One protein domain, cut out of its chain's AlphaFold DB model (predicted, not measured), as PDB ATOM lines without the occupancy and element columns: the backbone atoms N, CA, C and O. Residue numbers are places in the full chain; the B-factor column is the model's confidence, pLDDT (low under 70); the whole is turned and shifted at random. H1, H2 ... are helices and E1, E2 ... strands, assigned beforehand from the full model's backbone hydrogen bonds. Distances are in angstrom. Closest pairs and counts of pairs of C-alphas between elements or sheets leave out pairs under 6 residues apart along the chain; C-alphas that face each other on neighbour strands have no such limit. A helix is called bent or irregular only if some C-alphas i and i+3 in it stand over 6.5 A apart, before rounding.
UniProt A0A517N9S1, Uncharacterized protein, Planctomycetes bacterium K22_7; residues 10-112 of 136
ATOM      1  N   TRP A  10     -38.483 -24.062  -0.634       87.12
ATOM      2  CA  TRP A  10     -37.869 -24.922  -1.648       87.12
ATOM      3  C   TRP A  10     -36.586 -24.324  -2.228       87.12
ATOM      4  O   TRP A  10     -35.608 -25.046  -2.406       87.12
ATOM      5  N   LEU A  11     -36.560 -23.011  -2.472       88.38
ATOM      6  CA  LEU A  11     -35.358 -22.314  -2.937       88.38
ATOM      7  C   LEU A  11     -34.243 -22.328  -1.885       88.38
ATOM      8  O   LEU A  11     -33.098 -22.610  -2.227       88.38
ATOM      9  N   LEU A  12     -34.569 -22.082  -0.613       87.94
ATOM     10  CA  LEU A  12     -33.605 -22.159   0.489       87.94
ATOM     11  C   LEU A  12     -33.076 -23.581   0.681       87.94
ATOM     12  O   LEU A  12     -31.871 -23.773   0.847       87.94
ATOM     13  N   PHE A  13     -33.959 -24.581   0.610       89.50
ATOM     14  CA  PHE A  13     -33.555 -25.979   0.658       89.50
ATOM     15  C   PHE A  13     -32.604 -26.310  -0.492       89.50
ATOM     16  O   PHE A  13     -31.529 -26.836  -0.239       89.50
ATOM     17  N   ALA A  14     -32.940 -25.951  -1.733       87.31
ATOM     18  CA  ALA A  14     -32.080 -26.207  -2.887       87.31
ATOM     19  C   ALA A  14     -30.721 -25.493  -2.771       87.31
ATOM     20  O   ALA A  14     -29.685 -26.108  -3.028       87.31
ATOM     21  N   ALA A  15     -30.709 -24.233  -2.324       88.00
ATOM     22  CA  ALA A  15     -29.490 -23.442  -2.155       88.00
ATOM     23  C   ALA A  15     -28.504 -24.058  -1.147       88.00
ATOM     24  O   ALA A  15     -27.298 -23.902  -1.312       88.00
ATOM     25  N   LEU A  16     -28.999 -24.774  -0.133       86.75
ATOM     26  CA  LEU A  16     -28.168 -25.463   0.863       86.75
ATOM     27  C   LEU A  16     -27.894 -26.927   0.497       86.75
ATOM     28  O   LEU A  16     -26.776 -27.412   0.654       86.75
ATOM     29  N   ALA A  17     -28.900 -27.639  -0.004       88.31
ATOM     30  CA  ALA A  17     -28.823 -29.066  -0.279       88.31
ATOM     31  C   ALA A  17     -27.883 -29.381  -1.443       88.31
ATOM     32  O   ALA A  17     -27.115 -30.333  -1.348       88.31
ATOM     33  N   ILE A  18     -27.907 -28.587  -2.519       88.12
ATOM     34  CA  ILE A  18     -27.055 -28.807  -3.696       88.12
ATOM     35  C   ILE A  18     -25.563 -28.750  -3.332       88.12
ATOM     36  O   ILE A  18     -24.869 -29.738  -3.583       88.12
ATOM     37  N   PRO A  19     -25.037 -27.671  -2.711       87.75
ATOM     38  CA  PRO A  19     -23.614 -27.614  -2.398       87.75
ATOM     39  C   PRO A  19     -23.190 -28.696  -1.402       87.75
ATOM     40  O   PRO A  19     -22.147 -29.326  -1.584       87.75
ATOM     41  N   LEU A  20     -24.021 -28.981  -0.394       87.56
ATOM     42  CA  LEU A  20     -23.752 -30.046   0.572       87.56
ATOM     43  C   LEU A  20     -23.747 -31.433  -0.078       87.56
ATOM     44  O   LEU A  20     -22.864 -32.235   0.219       87.56
ATOM     45  N   ALA A  21     -24.681 -31.713  -0.988       88.44
ATOM     46  CA  ALA A  21     -24.730 -32.976  -1.716       88.44
ATOM     47  C   ALA A  21     -23.507 -33.152  -2.623       88.44
ATOM     48  O   ALA A  21     -22.920 -34.233  -2.640       88.44
ATOM     49  N   CYS A  22     -23.076 -32.098  -3.324       88.50
ATOM     50  CA  CYS A  22     -21.869 -32.126  -4.151       88.50
ATOM     51  C   CYS A  22     -20.611 -32.422  -3.319       88.50
ATOM     52  O   CYS A  22     -19.831 -33.303  -3.683       88.50
ATOM     53  N   VAL A  23     -20.434 -31.738  -2.182       87.75
ATOM     54  CA  VAL A  23     -19.288 -31.963  -1.284       87.75
ATOM     55  C   VAL A  23     -19.334 -33.361  -0.678       87.75
ATOM     56  O   VAL A  23     -18.318 -34.050  -0.657       87.75
ATOM     57  N   ALA A  24     -20.504 -33.810  -0.217       88.00
ATOM     58  CA  ALA A  24     -20.669 -35.143   0.351       88.00
ATOM     59  C   ALA A  24     -20.384 -36.237  -0.688       88.00
ATOM     60  O   ALA A  24     -19.670 -37.195  -0.397       88.00
ATOM     61  N   TRP A  25     -20.872 -36.077  -1.919       89.00
ATOM     62  CA  TRP A  25     -20.610 -37.016  -3.004       89.00
ATOM     63  C   TRP A  25     -19.122 -37.082  -3.371       89.00
ATOM     64  O   TRP A  25     -18.555 -38.172  -3.440       89.00
ATOM     65  N   ALA A  26     -18.465 -35.931  -3.532       86.56
ATOM     66  CA  ALA A  26     -17.029 -35.867  -3.802       86.56
ATOM     67  C   ALA A  26     -16.196 -36.445  -2.642       86.56
ATOM     68  O   ALA A  26     -15.259 -37.207  -2.865       86.56
ATOM     69  N   SER A  27     -16.583 -36.155  -1.396       86.44
ATOM     70  CA  SER A  27     -15.999 -36.747  -0.183       86.44
ATOM     71  C   SER A  27     -16.124 -38.265  -0.166       86.44
ATOM     72  O   SER A  27     -15.183 -38.954   0.228       86.44
ATOM     73  N   ARG A  28     -17.266 -38.801  -0.603       86.06
ATOM     74  CA  ARG A  28     -17.472 -40.245  -0.711       86.06
ATOM     75  C   ARG A  28     -16.546 -40.860  -1.756       86.06
ATOM     76  O   ARG A  28     -15.860 -41.817  -1.423       86.06
ATOM     77  N   GLN A  29     -16.486 -40.289  -2.961       85.69
ATOM     78  CA  GLN A  29     -15.604 -40.776  -4.031       85.69
ATOM     79  C   GLN A  29     -14.129 -40.746  -3.617       85.69
ATOM     80  O   GLN A  29     -13.433 -41.749  -3.726       85.69
ATOM     81  N   MET A  30     -13.668 -39.638  -3.031       83.62
ATOM     82  CA  MET A  30     -12.290 -39.547  -2.553       83.62
ATOM     83  C   MET A  30     -12.006 -40.562  -1.439       83.62
ATOM     84  O   MET A  30     -10.939 -41.165  -1.410       83.62
ATOM     85  N   SER A  31     -12.957 -40.783  -0.525       82.69
ATOM     86  CA  SER A  31     -12.805 -41.789   0.528       82.69
ATOM     87  C   SER A  31     -12.703 -43.205  -0.044       82.69
ATOM     88  O   SER A  31     -11.883 -43.985   0.435       82.69
ATOM     89  N   THR A  32     -13.501 -43.541  -1.064       82.50
ATOM     90  CA  THR A  32     -13.424 -44.851  -1.724       82.50
ATOM     91  C   THR A  32     -12.125 -45.019  -2.504       82.50
ATOM     92  O   THR A  32     -11.522 -46.087  -2.442       82.50
ATOM     93  N   ASP A  33     -11.644 -43.963  -3.161       82.75
ATOM     94  CA  ASP A  33     -10.383 -43.991  -3.907       82.75
ATOM     95  C   ASP A  33      -9.182 -44.166  -2.970       82.75
ATOM     96  O   ASP A  33      -8.290 -44.973  -3.237       82.75
ATOM     97  N   ILE A  34      -9.184 -43.470  -1.827       79.75
ATOM     98  CA  ILE A  34      -8.171 -43.638  -0.779       79.75
ATOM     99  C   ILE A  34      -8.216 -45.061  -0.222       79.75
ATOM    100  O   ILE A  34      -7.172 -45.680  -0.059       79.75
ATOM    101  N   ALA A  35      -9.403 -45.606   0.049       76.06
ATOM    102  CA  ALA A  35      -9.532 -46.973   0.546       76.06
ATOM    103  C   ALA A  35      -9.054 -48.024  -0.473       76.06
ATOM    104  O   ALA A  35      -8.482 -49.031  -0.069       76.06
ATOM    105  N   ALA A  36      -9.257 -47.784  -1.771       75.81
ATOM    106  CA  ALA A  36      -8.845 -48.690  -2.842       75.81
ATOM    107  C   ALA A  36      -7.337 -48.645  -3.143       75.81
ATOM    108  O   ALA A  36      -6.775 -49.634  -3.609       75.81
ATOM    109  N   THR A  37      -6.685 -47.505  -2.904       72.56
ATOM    110  CA  THR A  37      -5.248 -47.309  -3.178       72.56
ATOM    111  C   THR A  37      -4.361 -47.452  -1.946       72.56
ATOM    112  O   THR A  37      -3.153 -47.647  -2.084       72.56
ATOM    113  N   ALA A  38      -4.929 -47.369  -0.742       68.06
ATOM    114  CA  ALA A  38      -4.183 -47.556   0.490       68.06
ATOM    115  C   ALA A  38      -3.755 -49.022   0.650       68.06
ATOM    116  O   ALA A  38      -4.568 -49.920   0.868       68.06
ATOM    117  N   ASP A  39      -2.447 -49.248   0.569       67.31
ATOM    118  CA  ASP A  39      -1.829 -50.520   0.913       67.31
ATOM    119  C   ASP A  39      -1.681 -50.609   2.437       67.31
ATOM    120  O   ASP A  39      -0.755 -50.053   3.031       67.31
ATOM    121  N   TYR A  40      -2.638 -51.285   3.071       66.44
ATOM    122  CA  TYR A  40      -2.623 -51.573   4.507       66.44
ATOM    123  C   TYR A  40      -1.746 -52.781   4.856       66.44
ATOM    124  O   TYR A  40      -1.714 -53.197   6.017       66.44
ATOM    125  N   THR A  41      -1.048 -53.370   3.879       69.25
ATOM    126  CA  THR A  41      -0.154 -54.494   4.146       69.25
ATOM    127  C   THR A  41       0.995 -53.999   5.022       69.25
ATOM    128  O   THR A  41       1.703 -53.068   4.629       69.25
ATOM    129  N   PRO A  42       1.207 -54.588   6.211       63.19
ATOM    130  CA  PRO A  42       2.354 -54.250   7.037       63.19
ATOM    131  C   PRO A  42       3.633 -54.555   6.256       63.19
ATOM    132  O   PRO A  42       3.864 -55.697   5.856       63.19
ATOM    133  N   LYS A  43       4.458 -53.532   6.018       70.31
ATOM    134  CA  LYS A  43       5.740 -53.693   5.326       70.31
ATOM    135  C   LYS A  43       6.863 -53.682   6.348       70.31
ATOM    136  O   LYS A  43       6.972 -52.767   7.171       70.31
ATOM    137  N   THR A  44       7.714 -54.702   6.287       68.62
ATOM    138  CA  THR A  44       8.996 -54.711   6.988       68.62
ATOM    139  C   THR A  44       9.822 -53.568   6.422       68.62
ATOM    140  O   THR A  44      10.126 -53.537   5.233       68.62
ATOM    141  N   THR A  45      10.082 -52.568   7.254       65.06
ATOM    142  CA  THR A  45      10.773 -51.342   6.832       65.06
ATOM    143  C   THR A  45      12.270 -51.445   7.094       65.06
ATOM    144  O   THR A  45      13.056 -50.814   6.399       65.06
ATOM    145  N   ASP A  46      12.656 -52.272   8.067       67.62
ATOM    146  CA  ASP A  46      14.048 -52.530   8.401       67.62
ATOM    147  C   ASP A  46      14.212 -53.953   8.947       67.62
ATOM    148  O   ASP A  46      13.445 -54.397   9.815       67.62
ATOM    149  N   GLU A  47      15.204 -54.661   8.416       72.31
ATOM    150  CA  GLU A  47      15.644 -55.959   8.913       72.31
ATOM    151  C   GLU A  47      16.943 -55.743   9.684       72.31
ATOM    152  O   GLU A  47      18.010 -55.541   9.106       72.31
ATOM    153  N   GLY A  48      16.848 -55.789  11.012       74.06
ATOM    154  CA  GLY A  48      18.004 -55.647  11.882       74.06
ATOM    155  C   GLY A  48      19.015 -56.786  11.698       74.06
ATOM    156  O   GLY A  48      18.689 -57.849  11.151       74.06
ATOM    157  N   PRO A  49      20.257 -56.591  12.174       76.56
ATOM    158  CA  PRO A  49      21.323 -57.567  12.024       76.56
ATOM    159  C   PRO A  49      20.965 -58.892  12.703       76.56
ATOM    160  O   PRO A  49      20.431 -58.939  13.812       76.56
ATOM    161  N   VAL A  50      21.295 -59.984  12.020       84.12
ATOM    162  CA  VAL A  50      21.127 -61.339  12.541       84.12
ATOM    163  C   VAL A  50      22.178 -61.594  13.615       84.12
ATOM    164  O   VAL A  50      23.374 -61.510  13.344       84.12
ATOM    165  N   THR A  51      21.736 -61.957  14.815       85.94
ATOM    166  CA  THR A  51      22.614 -62.392  15.906       85.94
ATOM    167  C   THR A  51      22.451 -63.890  16.142       85.94
ATOM    168  O   THR A  51      21.337 -64.418  16.199       85.94
ATOM    169  N   TYR A  52      23.584 -64.582  16.227       87.38
ATOM    170  CA  TYR A  52      23.653 -65.994  16.585       87.38
ATOM    171  C   TYR A  52      23.929 -66.083  18.078       87.38
ATOM    172  O   TYR A  52      24.946 -65.565  18.540       87.38
ATOM    173  N   ASN A  53      23.019 -66.708  18.815       85.62
ATOM    174  CA  ASN A  53      23.155 -66.856  20.254       85.62
ATOM    175  C   ASN A  53      23.926 -68.143  20.591       85.62
ATOM    176  O   ASN A  53      23.965 -69.096  19.805       85.62
ATOM    177  N   GLU A  54      24.544 -68.179  21.771       87.62
ATOM    178  CA  GLU A  54      25.383 -69.296  22.234       87.62
ATOM    179  C   GLU A  54      24.594 -70.604  22.437       87.62
ATOM    180  O   GLU A  54      25.150 -71.696  22.371       87.62
ATOM    181  N   ASP A  55      23.279 -70.503  22.607       85.50
ATOM    182  CA  ASP A  55      22.295 -71.585  22.697       85.50
ATOM    183  C   ASP A  55      21.910 -72.187  21.328       85.50
ATOM    184  O   ASP A  55      21.024 -73.037  21.239       85.50
ATOM    185  N   GLY A  56      22.578 -71.772  20.246       83.06
ATOM    186  CA  GLY A  56      22.339 -72.270  18.887       83.06
ATOM    187  C   GLY A  56      21.090 -71.683  18.225       83.06
ATOM    188  O   GLY A  56      20.740 -72.068  17.107       83.06
ATOM    189  N   THR A  57      20.419 -70.740  18.890       85.56
ATOM    190  CA  THR A  57      19.276 -70.011  18.344       85.56
ATOM    191  C   THR A  57      19.733 -68.800  17.530       85.56
ATOM    192  O   THR A  57      20.810 -68.236  17.733       85.56
ATOM    193  N   ARG A  58      18.907 -68.399  16.560       85.25
ATOM    194  CA  ARG A  58      19.116 -67.197  15.746       85.25
ATOM    195  C   ARG A  58      18.069 -66.164  16.140       85.25
ATOM    196  O   ARG A  58      16.879 -66.472  16.091       85.25
ATOM    197  N   SER A  59      18.496 -64.944  16.460       83.38
ATOM    198  CA  SER A  59      17.587 -63.824  16.707       83.38
ATOM    199  C   SER A  59      17.778 -62.714  15.672       83.38
ATOM    200  O   SER A  59      18.881 -62.459  15.183       83.38
ATOM    201  N   GLN A  60      16.666 -62.112  15.256       81.50
ATOM    202  CA  GLN A  60      16.624 -61.034  14.275       81.50
ATOM    203  C   GLN A  60      15.457 -60.115  14.642       81.50
ATOM    204  O   GLN A  60      14.349 -60.590  14.890       81.50
ATOM    205  N   SER A  61      15.716 -58.812  14.729       77.31
ATOM    206  CA  SER A  61      14.691 -57.805  15.005       77.31
ATOM    207  C   SER A  61      14.151 -57.236  13.698       77.31
ATOM    208  O   SER A  61      14.933 -56.811  12.849       77.31
ATOM    209  N   PHE A  62      12.829 -57.174  13.555       74.69
ATOM    210  CA  PHE A  62      12.167 -56.611  12.379       74.69
ATOM    211  C   PHE A  62      11.340 -55.401  12.801       74.69
ATOM    212  O   PHE A  62      10.515 -55.509  13.711       74.69
ATOM    213  N   THR A  63      11.525 -54.264  12.130       73.75
ATOM    214  CA  THR A  63      10.653 -53.101  12.324       73.75
ATOM    215  C   THR A  63       9.548 -53.144  11.280       73.75
ATOM    216  O   THR A  63       9.800 -53.020  10.080       73.75
ATOM    217  N   VAL A  64       8.311 -53.335  11.735       68.31
ATOM    218  CA  VAL A  64       7.125 -53.402  10.876       68.31
ATOM    219  C   VAL A  64       6.352 -52.095  11.000       68.31
ATOM    220  O   VAL A  64       5.858 -51.767  12.078       68.31
ATOM    221  N   VAL A  65       6.227 -51.354   9.897       69.06
ATOM    222  CA  VAL A  65       5.374 -50.162   9.832       69.06
ATOM    223  C   VAL A  65       4.057 -50.561   9.175       69.06
ATOM    224  O   VAL A  65       4.023 -50.994   8.023       69.06
ATOM    225  N   ALA A  66       2.965 -50.419   9.922       59.91
ATOM    226  CA  ALA A  66       1.612 -50.570   9.403       59.91
ATOM    227  C   ALA A  66       0.983 -49.180   9.267       59.91
ATOM    228  O   ALA A  66       0.836 -48.465  10.260       59.91
ATOM    229  N   LEU A  67       0.606 -48.783   8.048       63.41
ATOM    230  CA  LEU A  67      -0.260 -47.619   7.873       63.41
ATOM    231  C   LEU A  67      -1.632 -47.962   8.462       63.41
ATOM    232  O   LEU A  67      -2.306 -48.860   7.969       63.41
ATOM    233  N   THR A  68      -2.051 -47.265   9.520       62.97
ATOM    234  CA  THR A  68      -3.332 -47.535  10.199       62.97
ATOM    235  C   THR A  68      -4.470 -46.632   9.727       62.97
ATOM    236  O   THR A  68      -5.637 -46.976   9.908       62.97
ATOM    237  N   SER A  69      -4.169 -45.488   9.103       61.84
ATOM    238  CA  SER A  69      -5.190 -44.602   8.538       61.84
ATOM    239  C   SER A  69      -4.625 -43.651   7.487       61.84
ATOM    240  O   SER A  69      -3.594 -43.023   7.722       61.84
ATOM    241  N   VAL A  70      -5.352 -43.475   6.384       65.06
ATOM    242  CA  VAL A  70      -5.116 -42.427   5.382       65.06
ATOM    243  C   VAL A  70      -6.346 -41.518   5.350       65.06
ATOM    244  O   VAL A  70      -7.480 -41.993   5.407       65.06
ATOM    245  N   SER A  71      -6.145 -40.201   5.316       66.88
ATOM    246  CA  SER A  71      -7.232 -39.218   5.232       66.88
ATOM    247  C   SER A  71      -6.968 -38.216   4.119       66.88
ATOM    248  O   SER A  71      -5.864 -37.689   4.021       66.88
ATOM    249  N   GLY A  72      -7.997 -37.926   3.328       71.00
ATOM    250  CA  GLY A  72      -7.990 -36.861   2.328       71.00
ATOM    251  C   GLY A  72      -8.852 -35.683   2.765       71.00
ATOM    252  O   GLY A  72      -9.751 -35.837   3.595       71.00
ATOM    253  N   GLN A  73      -8.598 -34.511   2.189       80.69
ATOM    254  CA  GLN A  73      -9.445 -33.332   2.338       80.69
ATOM    255  C   GLN A  73     -10.041 -32.983   0.975       80.69
ATOM    256  O   GLN A  73      -9.312 -32.839  -0.004       80.69
ATOM    257  N   VAL A  74     -11.362 -32.821   0.921       81.25
ATOM    258  CA  VAL A  74     -12.072 -32.317  -0.258       81.25
ATOM    259  C   VAL A  74     -12.383 -30.853  -0.027       81.25
ATOM    260  O   VAL A  74     -12.976 -30.499   0.989       81.25
ATOM    261  N   THR A  75     -12.012 -30.004  -0.979       84.88
ATOM    262  CA  THR A  75     -12.422 -28.599  -0.997       84.88
ATOM    263  C   THR A  75     -13.173 -28.334  -2.287       84.88
ATOM    264  O   THR A  75     -12.633 -28.563  -3.367       84.88
ATOM    265  N   TYR A  76     -14.413 -27.862  -2.176       80.31
ATOM    266  CA  TYR A  76     -15.243 -27.529  -3.328       80.31
ATOM    267  C   TYR A  76     -15.587 -26.031  -3.321       80.31
ATOM    268  O   TYR A  76     -16.140 -25.539  -2.330       80.31
ATOM    269  N   PRO A  77     -15.246 -25.280  -4.385       83.81
ATOM    270  CA  PRO A  77     -15.588 -23.869  -4.495       83.81
ATOM    271  C   PRO A  77     -17.033 -23.677  -4.981       83.81
ATOM    272  O   PRO A  77     -17.456 -24.265  -5.973       83.81
ATOM    273  N   PHE A  78     -17.774 -22.795  -4.313       80.25
ATOM    274  CA  PHE A  78     -19.110 -22.331  -4.687       80.25
ATOM    275  C   PHE A  78     -19.103 -20.800  -4.787       80.25
ATOM    276  O   PHE A  78     -19.422 -20.080  -3.837       80.25
ATOM    277  N   GLY A  79     -18.709 -20.284  -5.953       79.00
ATOM    278  CA  GLY A  79     -18.563 -18.841  -6.160       79.00
ATOM    279  C   GLY A  79     -17.491 -18.248  -5.228       79.00
ATOM    280  O   GLY A  79     -16.355 -18.718  -5.274       79.00
ATOM    281  N   PRO A  80     -17.805 -17.238  -4.390       81.56
ATOM    282  CA  PRO A  80     -16.830 -16.619  -3.487       81.56
ATOM    283  C   PRO A  80     -16.565 -17.425  -2.204       81.56
ATOM    284  O   PRO A  80     -15.681 -17.061  -1.434       81.56
ATOM    285  N   VAL A  81     -17.333 -18.487  -1.943       80.44
ATOM    286  CA  VAL A  81     -17.213 -19.312  -0.735       80.44
ATOM    287  C   VAL A  81     -16.685 -20.688  -1.124       80.44
ATOM    288  O   VAL A  81     -17.076 -21.236  -2.149       80.44
ATOM    289  N   SER A  82     -15.818 -21.280  -0.308       83.19
ATOM    290  CA  SER A  82     -15.409 -22.678  -0.450       83.19
ATOM    291  C   SER A  82     -15.840 -23.482   0.770       83.19
ATOM    292  O   SER A  82     -15.850 -22.986   1.896       83.19
ATOM    293  N   ILE A  83     -16.217 -24.735   0.533       83.19
ATOM    294  CA  ILE A  83     -16.520 -25.693   1.593       83.19
ATOM    295  C   ILE A  83     -15.411 -26.732   1.577       83.19
ATOM    296  O   ILE A  83     -15.204 -27.403   0.564       83.19
ATOM    297  N   SER A  84     -14.696 -26.856   2.694       84.69
ATOM    298  CA  SER A  84     -13.710 -27.910   2.903       84.69
ATOM    299  C   SER A  84     -14.225 -28.928   3.917       84.69
ATOM    300  O   SER A  84     -14.799 -28.580   4.948       84.69
ATOM    301  N   ALA A  85     -14.045 -30.206   3.604       82.31
ATOM    302  CA  ALA A  85     -14.464 -31.316   4.440       82.31
ATOM    303  C   ALA A  85     -13.419 -32.431   4.399       82.31
ATOM    304  O   ALA A  85     -12.779 -32.679   3.376       82.31
ATOM    305  N   ASN A  86     -13.258 -33.130   5.520       84.12
ATOM    306  CA  ASN A  86     -12.454 -34.346   5.546       84.12
ATOM    307  C   ASN A  86     -13.208 -35.466   4.828       84.12
ATOM    308  O   ASN A  86     -14.379 -35.708   5.123       84.12
ATOM    309  N   ALA A  87     -12.516 -36.171   3.933       78.62
ATOM    310  CA  ALA A  87     -13.040 -37.318   3.212       78.62
ATOM    311  C   ALA A  87     -13.283 -38.471   4.195       78.62
ATOM    312  O   ALA A  87     -12.381 -39.237   4.538       78.62
ATOM    313  N   ARG A  88     -14.506 -38.541   4.720       81.75
ATOM    314  CA  ARG A  88     -14.977 -39.608   5.605       81.75
ATOM    315  C   ARG A  88     -16.256 -40.178   5.017       81.75
ATOM    316  O   ARG A  88     -17.275 -39.492   4.969       81.75
ATOM    317  N   GLU A  89     -16.208 -41.438   4.597       80.88
ATOM    318  CA  GLU A  89     -17.347 -42.102   3.957       80.88
ATOM    319  C   GLU A  89     -18.614 -42.093   4.825       80.88
ATOM    320  O   GLU A  89     -19.694 -41.752   4.344       80.88
ATOM    321  N   TRP A  90     -18.490 -42.387   6.125       84.94
ATOM    322  CA  TRP A  90     -19.637 -42.395   7.040       84.94
ATOM    323  C   TRP A  90     -20.295 -41.014   7.164       84.94
ATOM    324  O   TRP A  90     -21.522 -40.916   7.194       84.94
ATOM    325  N   ALA A  91     -19.496 -39.944   7.185       84.38
ATOM    326  CA  ALA A  91     -19.997 -38.579   7.293       84.38
ATOM    327  C   ALA A  91     -20.687 -38.147   5.993       84.38
ATOM    328  O   ALA A  91     -21.768 -37.563   6.032       84.38
ATOM    329  N   ALA A  92     -20.112 -38.499   4.839       86.88
ATOM    330  CA  ALA A  92     -20.729 -38.267   3.537       86.88
ATOM    331  C   ALA A  92     -22.091 -38.972   3.410       86.88
ATOM    332  O   ALA A  92     -23.073 -38.354   3.000       86.88
ATOM    333  N   ASN A  93     -22.173 -40.241   3.824       89.62
ATOM    334  CA  ASN A  93     -23.424 -40.999   3.803       89.62
ATOM    335  C   ASN A  93     -24.473 -40.398   4.748       89.62
ATOM    336  O   ASN A  93     -25.637 -40.288   4.365       89.62
ATOM    337  N   ALA A  94     -24.071 -39.959   5.945       89.56
ATOM    338  CA  ALA A  94     -24.969 -39.301   6.892       89.56
ATOM    339  C   ALA A  94     -25.570 -38.007   6.318       89.56
ATOM    340  O   ALA A  94     -26.772 -37.781   6.445       89.56
ATOM    341  N   VAL A  95     -24.761 -37.188   5.638       90.62
ATOM    342  CA  VAL A  95     -25.230 -35.949   4.996       90.62
ATOM    343  C   VAL A  95     -26.202 -36.249   3.856       90.62
ATOM    344  O   VAL A  95     -27.280 -35.660   3.807       90.62
ATOM    345  N   LEU A  96     -25.872 -37.188   2.963       91.44
ATOM    346  CA  LEU A  96     -26.741 -37.546   1.835       91.44
ATOM    347  C   LEU A  96     -28.082 -38.131   2.302       91.44
ATOM    348  O   LEU A  96     -29.134 -37.735   1.801       91.44
ATOM    349  N   LEU A  97     -28.059 -39.032   3.290       92.50
ATOM    350  CA  LEU A  97     -29.275 -39.593   3.883       92.50
ATOM    351  C   LEU A  97     -30.088 -38.530   4.625       92.50
ATOM    352  O   LEU A  97     -31.309 -38.499   4.497       92.50
ATOM    353  N   GLY A  98     -29.429 -37.631   5.358       91.56
ATOM    354  CA  GLY A  98     -30.089 -36.513   6.029       91.56
ATOM    355  C   GLY A  98     -30.829 -35.609   5.042       91.56
ATOM    356  O   GLY A  98     -32.005 -35.312   5.244       91.56
ATOM    357  N   LEU A  99     -30.184 -35.236   3.933       92.69
ATOM    358  CA  LEU A  99     -30.812 -34.440   2.873       92.69
ATOM    359  C   LEU A  99     -32.009 -35.162   2.238       92.69
ATOM    360  O   LEU A  99     -33.036 -34.531   1.991       92.69
ATOM    361  N   LEU A 100     -31.909 -36.478   2.024       92.75
ATOM    362  CA  LEU A 100     -33.016 -37.294   1.523       92.75
ATOM    363  C   LEU A 100     -34.207 -37.292   2.495       92.75
ATOM    364  O   LEU A 100     -35.343 -37.092   2.073       92.75
ATOM    365  N   LEU A 101     -33.964 -37.485   3.794       92.75
ATOM    366  CA  LEU A 101     -35.022 -37.485   4.810       92.75
ATOM    367  C   LEU A 101     -35.711 -36.121   4.916       92.75
ATOM    368  O   LEU A 101     -36.937 -36.058   5.005       92.75
ATOM    369  N   VAL A 102     -34.942 -35.030   4.848       89.75
ATOM    370  CA  VAL A 102     -35.497 -33.668   4.817       89.75
ATOM    371  C   VAL A 102     -36.346 -33.457   3.563       89.75
ATOM    372  O   VAL A 102     -37.450 -32.924   3.664       89.75
ATOM    373  N   LEU A 103     -35.885 -33.927   2.399       88.81
ATOM    374  CA  LEU A 103     -36.657 -33.868   1.158       88.81
ATOM    375  C   LEU A 103     -37.978 -34.640   1.280       88.81
ATOM    376  O   LEU A 103     -39.027 -34.111   0.922       88.81
ATOM    377  N   ILE A 104     -37.947 -35.860   1.824       89.44
ATOM    378  CA  ILE A 104     -39.152 -36.667   2.066       89.44
ATOM    379  C   ILE A 104     -40.113 -35.925   3.003       89.44
ATOM    380  O   ILE A 104     -41.308 -35.859   2.720       89.44
ATOM    381  N   GLY A 105     -39.607 -35.314   4.078       85.12
ATOM    382  CA  GLY A 105     -40.411 -34.501   4.993       85.12
ATOM    383  C   GLY A 105     -41.076 -33.303   4.303       85.12
ATOM    384  O   GLY A 105     -42.275 -33.080   4.472       85.12
ATOM    385  N   LEU A 106     -40.332 -32.575   3.465       85.81
ATOM    386  CA  LEU A 106     -40.844 -31.446   2.678       85.81
ATOM    387  C   LEU A 106     -41.912 -31.877   1.660       85.81
ATOM    388  O   LEU A 106     -42.933 -31.205   1.504       85.81
ATOM    389  N   VAL A 107     -41.720 -33.021   0.996       85.81
ATOM    390  CA  VAL A 107     -42.731 -33.615   0.105       85.81
ATOM    391  C   VAL A 107     -43.965 -34.064   0.894       85.81
ATOM    392  O   VAL A 107     -45.092 -33.891   0.424       85.81
ATOM    393  N   GLY A 108     -43.774 -34.592   2.104       82.94
ATOM    394  CA  GLY A 108     -44.851 -34.940   3.027       82.94
ATOM    395  C   GLY A 108     -45.710 -33.731   3.400       82.94
ATOM    396  O   GLY A 108     -46.932 -33.833   3.383       82.94
ATOM    397  N   MET A 109     -45.099 -32.566   3.631       78.62
ATOM    398  CA  MET A 109     -45.828 -31.316   3.897       78.62
ATOM    399  C   MET A 109     -46.659 -30.821   2.700       78.62
ATOM    400  O   MET A 109     -47.693 -30.187   2.900       78.62
ATOM    401  N   LEU A 110     -46.240 -31.114   1.462       77.75
ATOM    402  CA  LEU A 110     -47.036 -30.825   0.258       77.75
ATOM    403  C   LEU A 110     -48.261 -31.742   0.142       77.75
ATOM    404  O   LEU A 110     -49.328 -31.281  -0.257       77.75
ATOM    405  N   HIS A 111     -48.101 -33.029   0.465       78.06
ATOM    406  CA  HIS A 111     -49.167 -34.030   0.343       78.06
ATOM    407  C   HIS A 111     -50.157 -33.998   1.508       78.06
ATOM    408  O   HIS A 111     -51.345 -34.243   1.313       78.06
ATOM    409  N   PHE A 112     -49.682 -33.673   2.709       75.38
ATOM    410  CA  PHE A 112     -50.480 -33.588   3.925       75.38
ATOM    411  C   PHE A 112     -50.390 -32.166   4.485       75.38
ATOM    412  O   PHE A 112     -49.653 -31.924   5.447       75.38
TER     413      PHE A 112
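Overview. This is residues 10 to 112 of the 136 residues of an uncharacterized protein of Planctomycetes bacterium K22_7 (UniProt A0A517N9S1). A small two-stranded hairpin, E3 and E4, packs on the long helix H1 along its residues 19 to 31, and a second long helix, H2, packs on H1 with its residues 89 to 99, the two helices opening as a narrow V toward Trp 10 and Phe 112. From the other end of H1 a long thin arm reaches away: a second hairpin, E1 and E2, whose far end is a loop of 14 residues, 48 to 61. The printed part has 103 residues, with two named helices and four named strands in the order H1, E1, E2, E3, E4, H2; the two sheets, of order E1 - E2 and E3 - E4, are both antiparallel, and the class is mixed, helices and strands. The whole is extended, with a radius of gyration of the C-alphas of 24.3 A, and it spans 85 by 34 by 15 A, the arm making much of the length.

Along the chain. Start with strand E3, residues 73 to 78, and find C-alpha 73 at (-9.445, -33.332, 2.338); it runs 16.2 A from first to last C-alpha. Strand E4, residues 81 to 86, comes back over 17.0 A. Helix H1, residues 10 to 37, begins at C-alpha 10 at (-37.869, -24.922, -1.648) and is 39.6 A long. It has a kink of 28 degrees near residue 17, yet it is neither bent nor irregular, but only just: C-alphas 15 and 18 are 6.1 A apart. Helix H2, residues 89 to 111, covers 33.0 A and ends at C-alpha 111 at (-49.167, -34.030, 0.343). In the arm, look for strand E1, residues 43 to 47, 10.8 A long, and strand E2, residues 62 to 65, 9.7 A long.

Arrangement. E3 and E4 form a hairpin with an angle of 161 degrees between their directions; look at N 74 and O 85, 2.8 A apart, and N 83 and O 76, 3.0 A apart, both within hydrogen-bond range. Between H1 and E3 there are 8 pairs of C-alphas within 8 A, the closest being those of Ser 27 and Val 74, 5.9 A apart. Between H1 and E4 there are 4 such pairs, the closest those of Ser 27 and Asn 86, 7.2 A apart. H2 touches H1 with residues 89 to 99 alone; their closest C-alphas, those of Ala 24 and Ala 92, are 4.5 A apart. The two helices run opposite ways at a shallow tilt of 27 degrees. E3 and H2 are apart. In H2 every O i to N i+4 pair is within hydrogen-bond range, and in H1 23 of 24 are. Out in the arm, E1 and E2 form an antiparallel hairpin at 149 degrees, with N 45 and O 63 2.9 A apart, within hydrogen-bond range. Beyond them, residues 51 to 52 pair antiparallel with residues 58 to 59. E1 is apart from E3, E4 and H2.

Size, cuts and confidence. The two C-alphas farthest apart are those of Glu 54, in the arm's loop, and Phe 112, at 85.8 A, while those of Trp 10 and Phe 112 are 16.3 A apart. Residues 107 to 112, of which 107 to 111 belong to H2, stand free. The printed part has no cut. The link from E1 to E2 is long, that from E2 to E3 is short, and those from H1 to E1, E3 to E4 and E4 to H2 are tight. The mean pLDDT of the printed part is 81.1; look for values under 70 at residues 38 to 42, 44 to 46 and 64 to 71, 16 residues of this model.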